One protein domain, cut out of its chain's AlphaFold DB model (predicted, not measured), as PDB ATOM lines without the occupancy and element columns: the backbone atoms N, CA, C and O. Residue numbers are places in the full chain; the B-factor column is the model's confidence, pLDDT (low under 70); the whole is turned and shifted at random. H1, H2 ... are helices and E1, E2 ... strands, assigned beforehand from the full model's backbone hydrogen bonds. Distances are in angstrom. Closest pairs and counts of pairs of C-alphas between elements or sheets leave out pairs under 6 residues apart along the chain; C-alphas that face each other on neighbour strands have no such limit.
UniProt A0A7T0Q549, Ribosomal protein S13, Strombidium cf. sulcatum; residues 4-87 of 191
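Overview. This is residues 4 to 87 of the 191 residues of the protein "Ribosomal protein S13" of Strombidium cf. sulcatum (UniProt A0A7T0Q549). A hairpin of two short strands, E1 and E2, lies between helix H1 at one end of the longest axis and a loosely joined cluster of four short helices, H2 to H5, towards the other end. The last helix, H6, runs beside E1, on the side away from E2. The 84 printed residues include six named helices and two named strands, in the order H1 E1 E2 H2 H3 H4 H5 H6, and the two-stranded sheet, E1 - E2, is antiparallel. The class is mostly helix, and the whole is compact, with a radius of gyration of the C-alphas of 12.4 A and spans of 38 by 27 by 18 A.

Along the chain. Find C-alpha 4 at (151.297, 195.412, 191.758); from there H1 takes residues 4 to 11. Next come E1, residues 14 to 17, and E2, residues 20 to 23, each 10.0 A from first to last C-alpha. H2 follows at residues 28 to 34, beginning at C-alpha 28, (141.312, 170.013, 187.869). Read on to H3, residues 40 to 49, 14.2 A long, then H4, residues 52 to 58, and H5, residues 64 to 71. H6, residues 76 to 86, is 15.5 A long and ends at C-alpha 86, (153.197, 179.963, 176.572).

Arrangement. Begin with H1, which touches no helix; its closest C-alphas to E1 are those of Ile 9 and Phe 15, 6.5 A apart. E1 and E2 form a hairpin, antiparallel at 153 degrees; look for N 15 and O 22 at 2.9 A and N 22 and O 15 at 2.8 A, both within hydrogen-bond range. H2 is close to but not clearly touching H3, with the C-alphas of Val 32 and Lys 43 closest at 6.5 A, at a shallow tilt of 28 degrees, opposite ways. H2 is likewise close but not clearly touching with H5, where the C-alphas of Pro 28 and Ile 64 are closest at 6.1 A. H3 and H4 are about perpendicular at 74 degrees, close but not clearly touching, with the C-alphas of Leu 47 and Thr 53 closest at 6.0 A. H4 and H5 are also about perpendicular, at 85 degrees, and close but not clearly touching, with the C-alphas of Tyr 55 and Tyr 67 closest at 7.2 A. H6 is apart from H5, while the closest C-alphas of H6 and E1, those of Asn 80 and Phe 15, are 5.7 A apart. In H1, H2, H3, H4 and H6 every O i to N i+4 pair is within hydrogen-bond range; in H5 it is 2 of 4.

Size, cuts and confidence. The two C-alphas farthest apart are those of Glu 4 and Lys 58, at 38.0 A. The printed part has no cut, and each link between named elements is tight. Look at the B-factor column for the model's confidence: the mean pLDDT of the printed part is 85.7, and residues 5 to 12 are under 70.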
ATOM      1  N   GLU A   4     152.189 195.979 190.742       70.38
ATOM      2  CA  GLU A   4     151.297 195.412 191.758       70.38
ATOM      3  C   GLU A   4     150.778 194.008 191.406       70.38
ATOM      4  O   GLU A   4     150.778 193.127 192.260       70.38
ATOM      5  N   HIS A   5     150.404 193.751 190.146       63.41
ATOM      6  CA  HIS A   5     149.894 192.438 189.730       63.41
ATOM      7  C   HIS A   5     150.982 191.358 189.722       63.41
ATOM      8  O   HIS A   5     150.693 190.205 190.021       63.41
ATOM      9  N   ILE A   6     152.230 191.719 189.410       65.56
ATOM     10  CA  ILE A   6     153.360 190.780 189.432       65.56
ATOM     11  C   ILE A   6     153.653 190.381 190.879       65.56
ATOM     12  O   ILE A   6     153.765 189.195 191.173       65.56
ATOM     13  N   VAL A   7     153.691 191.351 191.796       66.62
ATOM     14  CA  VAL A   7     153.886 191.090 193.231       66.62
ATOM     15  C   VAL A   7     152.764 190.209 193.786       66.62
ATOM     16  O   VAL A   7     153.031 189.235 194.490       66.62
ATOM     17  N   HIS A   8     151.515 190.475 193.392       65.44
ATOM     18  CA  HIS A   8     150.365 189.667 193.798       65.44
ATOM     19  C   HIS A   8     150.470 188.204 193.337       65.44
ATOM     20  O   HIS A   8     150.031 187.305 194.054       65.44
ATOM     21  N   ILE A   9     151.076 187.931 192.175       65.06
ATOM     22  CA  ILE A   9     151.310 186.561 191.682       65.06
ATOM     23  C   ILE A   9     152.298 185.808 192.579       65.06
ATOM     24  O   ILE A   9     152.082 184.635 192.859       65.06
ATOM     25  N   TYR A  10     153.348 186.471 193.067       62.94
ATOM     26  CA  TYR A  10     154.314 185.834 193.969       62.94
ATOM     27  C   TYR A  10     153.742 185.570 195.367       62.94
ATOM     28  O   TYR A  10     154.208 184.662 196.050       62.94
ATOM     29  N   TRP A  11     152.739 186.343 195.794       67.88
ATOM     30  CA  TRP A  11     152.165 186.256 197.142       67.88
ATOM     31  C   TRP A  11     150.876 185.426 197.216       67.88
ATOM     32  O   TRP A  11     150.490 184.978 198.295       67.88
ATOM     33  N   THR A  12     150.192 185.191 196.093       68.62
ATOM     34  CA  THR A  12     148.939 184.421 196.069       68.62
ATOM     35  C   THR A  12     149.157 182.961 195.685       68.62
ATOM     36  O   THR A  12     149.992 182.629 194.850       68.62
ATOM     37  N   LYS A  13     148.350 182.058 196.264       76.12
ATOM     38  CA  LYS A  13     148.273 180.634 195.882       76.12
ATOM     39  C   LYS A  13     147.535 180.462 194.547       76.12
ATOM     40  O   LYS A  13     146.478 179.828 194.482       76.12
ATOM     41  N   GLY A  14     148.043 181.087 193.494       85.44
ATOM     42  CA  GLY A  14     147.419 181.097 192.181       85.44
ATOM     43  C   GLY A  14     148.424 181.296 191.059       85.44
ATOM     44  O   GLY A  14     149.598 181.579 191.288       85.44
ATOM     45  N   PHE A  15     147.946 181.142 189.832       85.88
ATOM     46  CA  PHE A  15     148.729 181.389 188.627       85.88
ATOM     47  C   PHE A  15     148.011 182.378 187.719       85.88
ATOM     48  O   PHE A  15     146.787 182.518 187.755       85.88
ATOM     49  N   PHE A  16     148.777 183.072 186.884       81.25
ATOM     50  CA  PHE A  16     148.232 184.028 185.931       81.25
ATOM     51  C   PHE A  16     148.337 183.487 184.513       81.25
ATOM     52  O   PHE A  16     149.409 183.077 184.072       81.25
ATOM     53  N   PHE A  17     147.228 183.505 183.779       85.81
ATOM     54  CA  PHE A  17     147.209 183.049 182.399       85.81
ATOM     55  C   PHE A  17     146.147 183.781 181.574       85.81
ATOM     56  O   PHE A  17     145.000 183.940 181.983       85.81
ATOM     57  N   GLY A  18     146.525 184.249 180.381       79.62
ATOM     58  CA  GLY A  18     145.582 184.856 179.435       79.62
ATOM     59  C   GLY A  18     144.875 186.116 179.941       79.62
ATOM     60  O   GLY A  18     143.742 186.373 179.536       79.62
ATOM     61  N   GLY A  19     145.515 186.887 180.822       78.88
ATOM     62  CA  GLY A  19     144.918 188.086 181.414       78.88
ATOM     63  C   GLY A  19     144.034 187.815 182.637       78.88
ATOM     64  O   GLY A  19     143.415 188.747 183.141       78.88
ATOM     65  N   LYS A  20     143.946 186.561 183.105       83.62
ATOM     66  CA  LYS A  20     143.143 186.156 184.265       83.62
ATOM     67  C   LYS A  20     144.010 185.494 185.330       83.62
ATOM     68  O   LYS A  20     144.953 184.770 185.012       83.62
ATOM     69  N   GLN A  21     143.657 185.728 186.587       85.19
ATOM     70  CA  GLN A  21     144.218 185.017 187.727       85.19
ATOM     71  C   GLN A  21     143.355 183.791 188.033       85.19
ATOM     72  O   GLN A  21     142.131 183.894 188.091       85.19
ATOM     73  N   PHE A  22     144.007 182.653 188.228       88.06
ATOM     74  CA  PHE A  22     143.392 181.382 188.581       88.06
ATOM     75  C   PHE A  22     143.872 180.953 189.964       88.06
ATOM     76  O   PHE A  22     145.051 181.095 190.292       88.06
ATOM     77  N   TYR A  23     142.962 180.408 190.765       89.00
ATOM     78  CA  TYR A  23     143.231 179.962 192.131       89.00
ATOM     79  C   TYR A  23     143.153 178.432 192.220       89.00
ATOM     80  O   TYR A  23     142.307 177.819 191.572       89.00
ATOM     81  N   PHE A  24     143.963 177.800 193.077       86.69
ATOM     82  CA  PHE A  24     143.935 176.330 193.265       86.69
ATOM     83  C   PHE A  24     142.754 175.798 194.076       86.69
ATOM     84  O   PHE A  24     142.710 174.609 194.398       86.69
ATOM     85  N   ASN A  25     141.794 176.661 194.395       89.81
ATOM     86  CA  ASN A  25     140.540 176.256 195.019       89.81
ATOM     87  C   ASN A  25     139.588 175.602 194.001       89.81
ATOM     88  O   ASN A  25     138.575 175.044 194.398       89.81
ATOM     89  N   GLN A  26     139.915 175.667 192.708       91.25
ATOM     90  CA  GLN A  26     139.165 175.030 191.628       91.25
ATOM     91  C   GLN A  26     139.516 173.546 191.485       91.25
ATOM     92  O   GLN A  26     140.619 173.106 191.840       91.25
ATOM     93  N   THR A  27     138.592 172.780 190.908       92.12
ATOM     94  CA  THR A  27     138.853 171.385 190.533       92.12
ATOM     95  C   THR A  27     139.766 171.305 189.295       92.12
ATOM     96  O   THR A  27     139.803 172.228 188.474       92.12
ATOM     97  N   PRO A  28     140.495 170.192 189.076       89.00
ATOM     98  CA  PRO A  28     141.312 170.013 187.869       89.00
ATOM     99  C   PRO A  28     140.519 170.162 186.562       89.00
ATOM    100  O   PRO A  28     141.058 170.612 185.551       89.00
ATOM    101  N   ASN A  29     139.238 169.782 186.568       87.94
ATOM    102  CA  ASN A  29     138.368 169.896 185.400       87.94
ATOM    103  C   ASN A  29     137.972 171.344 185.119       87.94
ATOM    104  O   ASN A  29     138.031 171.756 183.961       87.94
ATOM    105  N   GLU A  30     137.613 172.104 186.155       91.38
ATOM    106  CA  GLU A  30     137.357 173.545 186.046       91.38
ATOM    107  C   GLU A  30     138.584 174.263 185.502       91.38
ATOM    108  O   GLU A  30     138.483 174.944 184.484       91.38
ATOM    109  N   LEU A  31     139.764 174.002 186.076       88.25
ATOM    110  CA  LEU A  31     141.016 174.585 185.598       88.25
ATOM    111  C   LEU A  31     141.224 174.297 184.108       88.25
ATOM    112  O   LEU A  31     141.496 175.197 183.317       88.25
ATOM    113  N   VAL A  32     141.060 173.044 183.682       87.56
ATOM    114  CA  VAL A  32     141.236 172.677 182.274       87.56
ATOM    115  C   VAL A  32     140.156 173.297 181.383       87.56
ATOM    116  O   VAL A  32     140.446 173.617 180.229       87.56
ATOM    117  N   TYR A  33     138.927 173.479 181.861       89.25
ATOM    118  CA  TYR A  33     137.847 174.083 181.081       89.25
ATOM    119  C   TYR A  33     138.036 175.594 180.913       89.25
ATOM    120  O   TYR A  33     137.912 176.103 179.798       89.25
ATOM    121  N   GLU A  34     138.414 176.291 181.983       89.56
ATOM    122  CA  GLU A  34     138.478 177.750 182.024       89.56
ATOM    123  C   GLU A  34     139.699 178.350 181.318       89.56
ATOM    124  O   GLU A  34     139.644 179.521 180.937       89.56
ATOM    125  N   LEU A  35     140.776 177.581 181.097       88.25
ATOM    126  CA  LEU A  35     141.991 178.051 180.416       88.25
ATOM    127  C   LEU A  35     141.701 178.495 178.963       88.25
ATOM    128  O   LEU A  35     141.524 177.639 178.078       88.25
ATOM    129  N   PRO A  36     141.696 179.814 178.668       85.31
ATOM    130  CA  PRO A  36     141.377 180.320 177.341       85.31
ATOM    131  C   PRO A  36     142.548 180.103 176.379       85.31
ATOM    132  O   PRO A  36     143.704 180.305 176.730       85.31
ATOM    133  N   GLY A  37     142.266 179.710 175.138       85.38
ATOM    134  CA  GLY A  37     143.304 179.577 174.106       85.38
ATOM    135  C   GLY A  37     144.184 178.326 174.217       85.38
ATOM    136  O   GLY A  37     144.995 178.081 173.328       85.38
ATOM    137  N   VAL A  38     144.000 177.488 175.243       88.50
ATOM    138  CA  VAL A  38     144.700 176.199 175.353       88.50
ATOM    139  C   VAL A  38     143.904 175.119 174.616       88.50
ATOM    140  O   VAL A  38     142.751 174.832 174.943       88.50
ATOM    141  N   GLY A  39     144.517 174.500 173.607       90.25
ATOM    142  CA  GLY A  39     143.898 173.422 172.832       90.25
ATOM    143  C   GLY A  39     143.772 172.102 173.607       90.25
ATOM    144  O   GLY A  39     144.471 171.869 174.593       90.25
ATOM    145  N   LYS A  40     142.918 171.187 173.121       92.38
ATOM    146  CA  LYS A  40     142.701 169.853 173.728       92.38
ATOM    147  C   LYS A  40     144.000 169.048 173.888       92.38
ATOM    148  O   LYS A  40     144.171 168.360 174.889       92.38
ATOM    149  N   GLN A  41     144.917 169.150 172.924       93.00
ATOM    150  CA  GLN A  41     146.203 168.446 172.958       93.00
ATOM    151  C   GLN A  41     147.096 168.938 174.101       93.00
ATOM    152  O   GLN A  41     147.567 168.133 174.896       93.00
ATOM    153  N   VAL A  42     147.265 170.255 174.245       90.88
ATOM    154  CA  VAL A  42     148.056 170.843 175.339       90.88
ATOM    155  C   VAL A  42     147.424 170.522 176.693       90.88
ATOM    156  O   VAL A  42     148.129 170.133 177.619       90.88
ATOM    157  N   LYS A  43     146.088 170.567 176.793       91.50
ATOM    158  CA  LYS A  43     145.351 170.122 177.988       91.50
ATOM    159  C   LYS A  43     145.673 168.667 178.346       91.50
ATOM    160  O   LYS A  43     145.946 168.373 179.504       91.50
ATOM    161  N   LYS A  44     145.709 167.764 177.359       91.88
ATOM    162  CA  LYS A  44     146.101 166.357 177.557       91.88
ATOM    163  C   LYS A  44     147.552 166.226 178.035       91.88
ATOM    164  O   LYS A  44     147.812 165.450 178.948       91.88
ATOM    165  N   ILE A  45     148.479 166.996 177.460       91.88
ATOM    166  CA  ILE A  45     149.891 167.003 177.874       91.88
ATOM    167  C   ILE A  45     150.027 167.472 179.326       91.88
ATOM    168  O   ILE A  45     150.720 166.819 180.099       91.88
ATOM    169  N   LEU A  46     149.333 168.545 179.718       91.00
ATOM    170  CA  LEU A  46     149.324 169.037 181.100       91.00
ATOM    171  C   LEU A  46     148.757 167.989 182.065       91.00
ATOM    172  O   LEU A  46     149.386 167.684 183.075       91.00
ATOM    173  N   LEU A  47     147.614 167.383 181.728       91.31
ATOM    174  CA  LEU A  47     147.004 166.333 182.547       91.31
ATOM    175  C   LEU A  47     147.938 165.134 182.746       91.31
ATOM    176  O   LEU A  47     148.013 164.601 183.850       91.31
ATOM    177  N   ASN A  48     148.654 164.727 181.697       91.12
ATOM    178  CA  ASN A  48     149.617 163.633 181.775       91.12
ATOM    179  C   ASN A  48     150.861 164.026 182.580       91.12
ATOM    180  O   ASN A  48     151.287 163.262 183.438       91.12
ATOM    181  N   ARG A  49     151.419 165.221 182.340       91.06
ATOM    182  CA  ARG A  49     152.638 165.715 183.003       91.06
ATOM    183  C   ARG A  49     152.487 165.796 184.519       91.06
ATOM    184  O   ARG A  49     153.437 165.512 185.235       91.06
ATOM    185  N   PHE A  50     151.308 166.185 184.995       91.62
ATOM    186  CA  PHE A  50     151.010 166.289 186.423       91.62
ATOM    187  C   PHE A  50     150.285 165.058 186.978       91.62
ATOM    188  O   PHE A  50     149.789 165.099 188.099       91.62
ATOM    189  N   GLU A  51     150.178 163.969 186.207       90.31
ATOM    190  CA  GLU A  51     149.480 162.740 186.624       90.31
ATOM    191  C   GLU A  51     148.037 163.005 187.115       90.31
ATOM    192  O   GLU A  51     147.449 162.240 187.885       90.31
ATOM    193  N   LEU A  52     147.419 164.093 186.640       88.19
ATOM    194  CA  LEU A  52     146.086 164.525 187.060       88.19
ATOM    195  C   LEU A  52     145.005 163.552 186.595       88.19
ATOM    196  O   LEU A  52     143.897 163.572 187.116       88.19
ATOM    197  N   THR A  53     145.303 162.686 185.628       87.81
ATOM    198  CA  THR A  53     144.399 161.617 185.192       87.81
ATOM    199  C   THR A  53     144.106 160.624 186.316       87.81
ATOM    200  O   THR A  53     142.951 160.233 186.483       87.81
ATOM    201  N   TYR A  54     145.119 160.252 187.104       87.62
ATOM    202  CA  TYR A  54     144.959 159.392 188.275       87.62
ATOM    203  C   TYR A  54     144.226 160.134 189.392       87.62
ATOM    204  O   TYR A  54     143.220 159.643 189.904       87.62
ATOM    205  N   TYR A  55     144.676 161.356 189.700       87.62
ATOM    206  CA  TYR A  55     144.058 162.188 190.731       87.62
ATOM    207  C   TYR A  55     142.571 162.423 190.457       87.62
ATOM    208  O   TYR A  55     141.742 162.168 191.320       87.62
ATOM    209  N   ARG A  56     142.217 162.781 189.220       85.00
ATOM    210  CA  ARG A  56     140.833 163.015 188.796       85.00
ATOM    211  C   ARG A  56     139.935 161.793 188.978       85.00
ATOM    212  O   ARG A  56     138.757 161.956 189.269       85.00
ATOM    213  N   ARG A  57     140.454 160.579 188.760       87.06
ATOM    214  CA  ARG A  57     139.669 159.344 188.936       87.06
ATOM    215  C   ARG A  57     139.354 159.078 190.404       87.06
ATOM    216  O   ARG A  57     138.270 158.601 190.703       87.06
ATOM    217  N   LYS A  58     140.303 159.371 191.292       88.12
ATOM    218  CA  LYS A  58     140.191 159.074 192.723       88.12
ATOM    219  C   LYS A  58     139.516 160.199 193.511       88.12
ATOM    220  O   LYS A  58     138.795 159.926 194.460       88.12
ATOM    221  N   PHE A  59     139.725 161.446 193.097       86.06
ATOM    222  CA  PHE A  59     139.249 162.644 193.775       86.06
ATOM    223  C   PHE A  59     138.703 163.647 192.748       86.06
ATOM    224  O   PHE A  59     139.375 164.580 192.315       86.06
ATOM    225  N   TRP A  60     137.474 163.409 192.288       81.19
ATOM    226  CA  TRP A  60     136.865 164.210 191.220       81.19
ATOM    227  C   TRP A  60     136.475 165.625 191.670       81.19
ATOM    228  O   TRP A  60     136.590 166.575 190.896       81.19
ATOM    229  N   HIS A  61     136.015 165.756 192.917       89.75
ATOM    230  CA  HIS A  61     135.497 167.005 193.485       89.75
ATOM    231  C   HIS A  61     136.506 167.748 194.362       89.75
ATOM    232  O   HIS A  61     136.197 168.829 194.856       89.75
ATOM    233  N   SER A  62     137.692 167.181 194.584       92.56
ATOM    234  CA  SER A  62     138.677 167.830 195.434       92.56
ATOM    235  C   SER A  62     139.369 168.983 194.698       92.56
ATOM    236  O   SER A  62     139.676 168.887 193.499       92.56
ATOM    237  N   PRO A  63     139.664 170.079 195.412       92.50
ATOM    238  CA  PRO A  63     140.441 171.172 194.860       92.50
ATOM    239  C   PRO A  63     141.872 170.718 194.558       92.50
ATOM    240  O   PRO A  63     142.410 169.781 195.156       92.50
ATOM    241  N   ILE A  64     142.534 171.424 193.646       90.00
ATOM    242  CA  ILE A  64     143.933 171.146 193.285       90.00
ATOM    243  C   ILE A  64     144.871 171.321 194.486       90.00
ATOM    244  O   ILE A  64     145.894 170.649 194.574       90.00
ATOM    245  N   MET A  65     144.525 172.167 195.455       90.56
ATOM    246  CA  MET A  65     145.337 172.327 196.665       90.56
ATOM    247  C   MET A  65     145.496 171.017 197.464       90.56
ATOM    248  O   MET A  65     146.507 170.822 198.136       90.56
ATOM    249  N   GLU A  66     144.534 170.093 197.384       92.06
ATOM    250  CA  GLU A  66     144.647 168.770 198.013       92.06
ATOM    251  C   GLU A  66     145.590 167.831 197.254       92.06
ATOM    252  O   GLU A  66     146.245 166.990 197.874       92.06
ATOM    253  N   TYR A  67     145.746 168.016 195.938       91.00
ATOM    254  CA  TYR A  67     146.694 167.242 195.137       91.00
ATOM    255  C   TYR A  67     148.125 167.429 195.643       91.00
ATOM    256  O   TYR A  67     148.846 166.441 195.778       91.00
ATOM    257  N   GLU A  68     148.534 168.658 195.971       90.06
ATOM    258  CA  GLU A  68     149.884 168.923 196.490       90.06
ATOM    259  C   GLU A  68     150.109 168.233 197.843       90.06
ATOM    260  O   GLU A  68     151.173 167.663 198.078       90.06
ATOM    261  N   LYS A  69     149.081 168.199 198.706       91.31
ATOM    262  CA  LYS A  69     149.142 167.513 200.007       91.31
ATOM    263  C   LYS A  69     149.281 165.996 199.856       91.31
ATOM    264  O   LYS A  69     150.068 165.381 200.567       91.31
ATOM    265  N   ILE A  70     148.520 165.399 198.936       91.81
ATOM    266  CA  ILE A  70     148.464 163.943 198.744       91.81
ATOM    267  C   ILE A  70     149.691 163.439 197.980       91.81
ATOM    268  O   ILE A  70     150.325 162.469 198.388       91.81
ATOM    269  N   SER A  71     150.025 164.085 196.862       90.12
ATOM    270  CA  SER A  71     151.124 163.658 195.989       90.12
ATOM    271  C   SER A  71     152.499 164.078 196.509       90.12
ATOM    272  O   SER A  71     153.502 163.527 196.062       90.12
ATOM    273  N   LYS A  72     152.551 165.064 197.419       90.00
ATOM    274  CA  LYS A  72     153.777 165.750 197.862       90.00
ATOM    275  C   LYS A  72     154.577 166.377 196.707       90.00
ATOM    276  O   LYS A  72     155.755 166.684 196.871       90.00
ATOM    277  N   LYS A  73     153.958 166.568 195.533       90.06
ATOM    278  CA  LYS A  73     154.555 167.214 194.356       90.06
ATOM    279  C   LYS A  73     154.047 168.652 194.257       90.06
ATOM    280  O   LYS A  73     152.848 168.896 194.370       90.06
ATOM    281  N   SER A  74     154.947 169.602 193.999       88.12
ATOM    282  CA  SER A  74     154.569 171.001 193.761       88.12
ATOM    283  C   SER A  74     153.872 171.147 192.406       88.12
ATOM    284  O   SER A  74     154.462 170.825 191.370       88.12
ATOM    285  N   PHE A  75     152.656 171.677 192.390       88.69
ATOM    286  CA  PHE A  75     151.879 171.919 191.177       88.69
ATOM    287  C   PHE A  75     151.988 173.378 190.718       88.69
ATOM    288  O   PHE A  75     152.132 173.650 189.523       88.69
ATOM    289  N   LEU A  76     151.987 174.315 191.670       86.50
ATOM    290  CA  LEU A  76     151.968 175.755 191.399       86.50
ATOM    291  C   LEU A  76     153.175 176.243 190.584       86.50
ATOM    292  O   LEU A  76     153.009 176.857 189.527       86.50
ATOM    293  N   MET A  77     154.391 175.970 191.057       85.75
ATOM    294  CA  MET A  77     155.608 176.513 190.445       85.75
ATOM    295  C   MET A  77     155.804 176.038 188.993       85.75
ATOM    296  O   MET A  77     156.010 176.890 188.122       85.75
ATOM    297  N   PRO A  78     155.679 174.734 188.665       89.94
ATOM    298  CA  PRO A  78     155.800 174.288 187.281       89.94
ATOM    299  C   PRO A  78     154.700 174.845 186.370       89.94
ATOM    300  O   PRO A  78     154.971 175.141 185.209       89.94
ATOM    301  N   MET A  79     153.476 175.025 186.878       88.88
ATOM    302  CA  MET A  79     152.389 175.637 186.105       88.88
ATOM    303  C   MET A  79     152.683 177.097 185.760       88.88
ATOM    304  O   MET A  79     152.545 177.484 184.602       88.88
ATOM    305  N   ASN A  80     153.165 177.886 186.722       84.81
ATOM    306  CA  ASN A  80     153.599 179.265 186.476       84.81
ATOM    307  C   ASN A  80     154.729 179.346 185.443       84.81
ATOM    308  O   ASN A  80     154.707 180.206 184.558       84.81
ATOM    309  N   LEU A  81     155.700 178.435 185.514       86.25
ATOM    310  CA  LEU A  81     156.793 178.382 184.547       86.25
ATOM    311  C   LEU A  81     156.272 178.071 183.136       86.25
ATOM    312  O   LEU A  81     156.583 178.789 182.192       86.25
ATOM    313  N   ILE A  82     155.429 177.046 182.992       88.62
ATOM    314  CA  ILE A  82     154.867 176.661 181.690       88.62
ATOM    315  C   ILE A  82     154.002 177.793 181.121       88.62
ATOM    316  O   ILE A  82     154.105 178.139 179.945       88.62
ATOM    317  N   PHE A  83     153.150 178.401 181.941       85.81
ATOM    318  CA  PHE A  83     152.241 179.442 181.473       85.81
ATOM    319  C   PHE A  83     152.923 180.764 181.158       85.81
ATOM    320  O   PHE A  83     152.504 181.422 180.205       85.81
ATOM    321  N   SER A  84     153.995 181.113 181.870       82.56
ATOM    322  CA  SER A  84     154.806 182.285 181.528       82.56
ATOM    323  C   SER A  84     155.550 182.115 180.199       82.56
ATOM    324  O   SER A  84     155.750 183.096 179.489       82.56
ATOM    325  N   GLN A  85     155.890 180.877 179.816       84.38
ATOM    326  CA  GLN A  85     156.478 180.567 178.508       84.38
ATOM    327  C   GLN A  85     155.447 180.587 177.371       84.38
ATOM    328  O   GLN A  85     155.751 181.041 176.271       84.38
ATOM    329  N   ILE A  86     154.232 180.084 177.613       83.69
ATOM    330  CA  ILE A  86     153.197 179.963 176.572       83.69
ATOM    331  C   ILE A  86     152.561 181.312 176.244       83.69
ATOM    332  O   ILE A  86     152.220 181.563 175.087       83.69
ATOM    333  N   ASN A  87     152.326 182.154 177.250       77.38
ATOM    334  CA  ASN A  87     151.561 183.372 177.051       77.38
ATOM    335  C   ASN A  87     152.201 184.568 177.742       77.38
ATOM    336  O   ASN A  87     152.662 184.492 178.879       77.38
TER     337      ASN A  87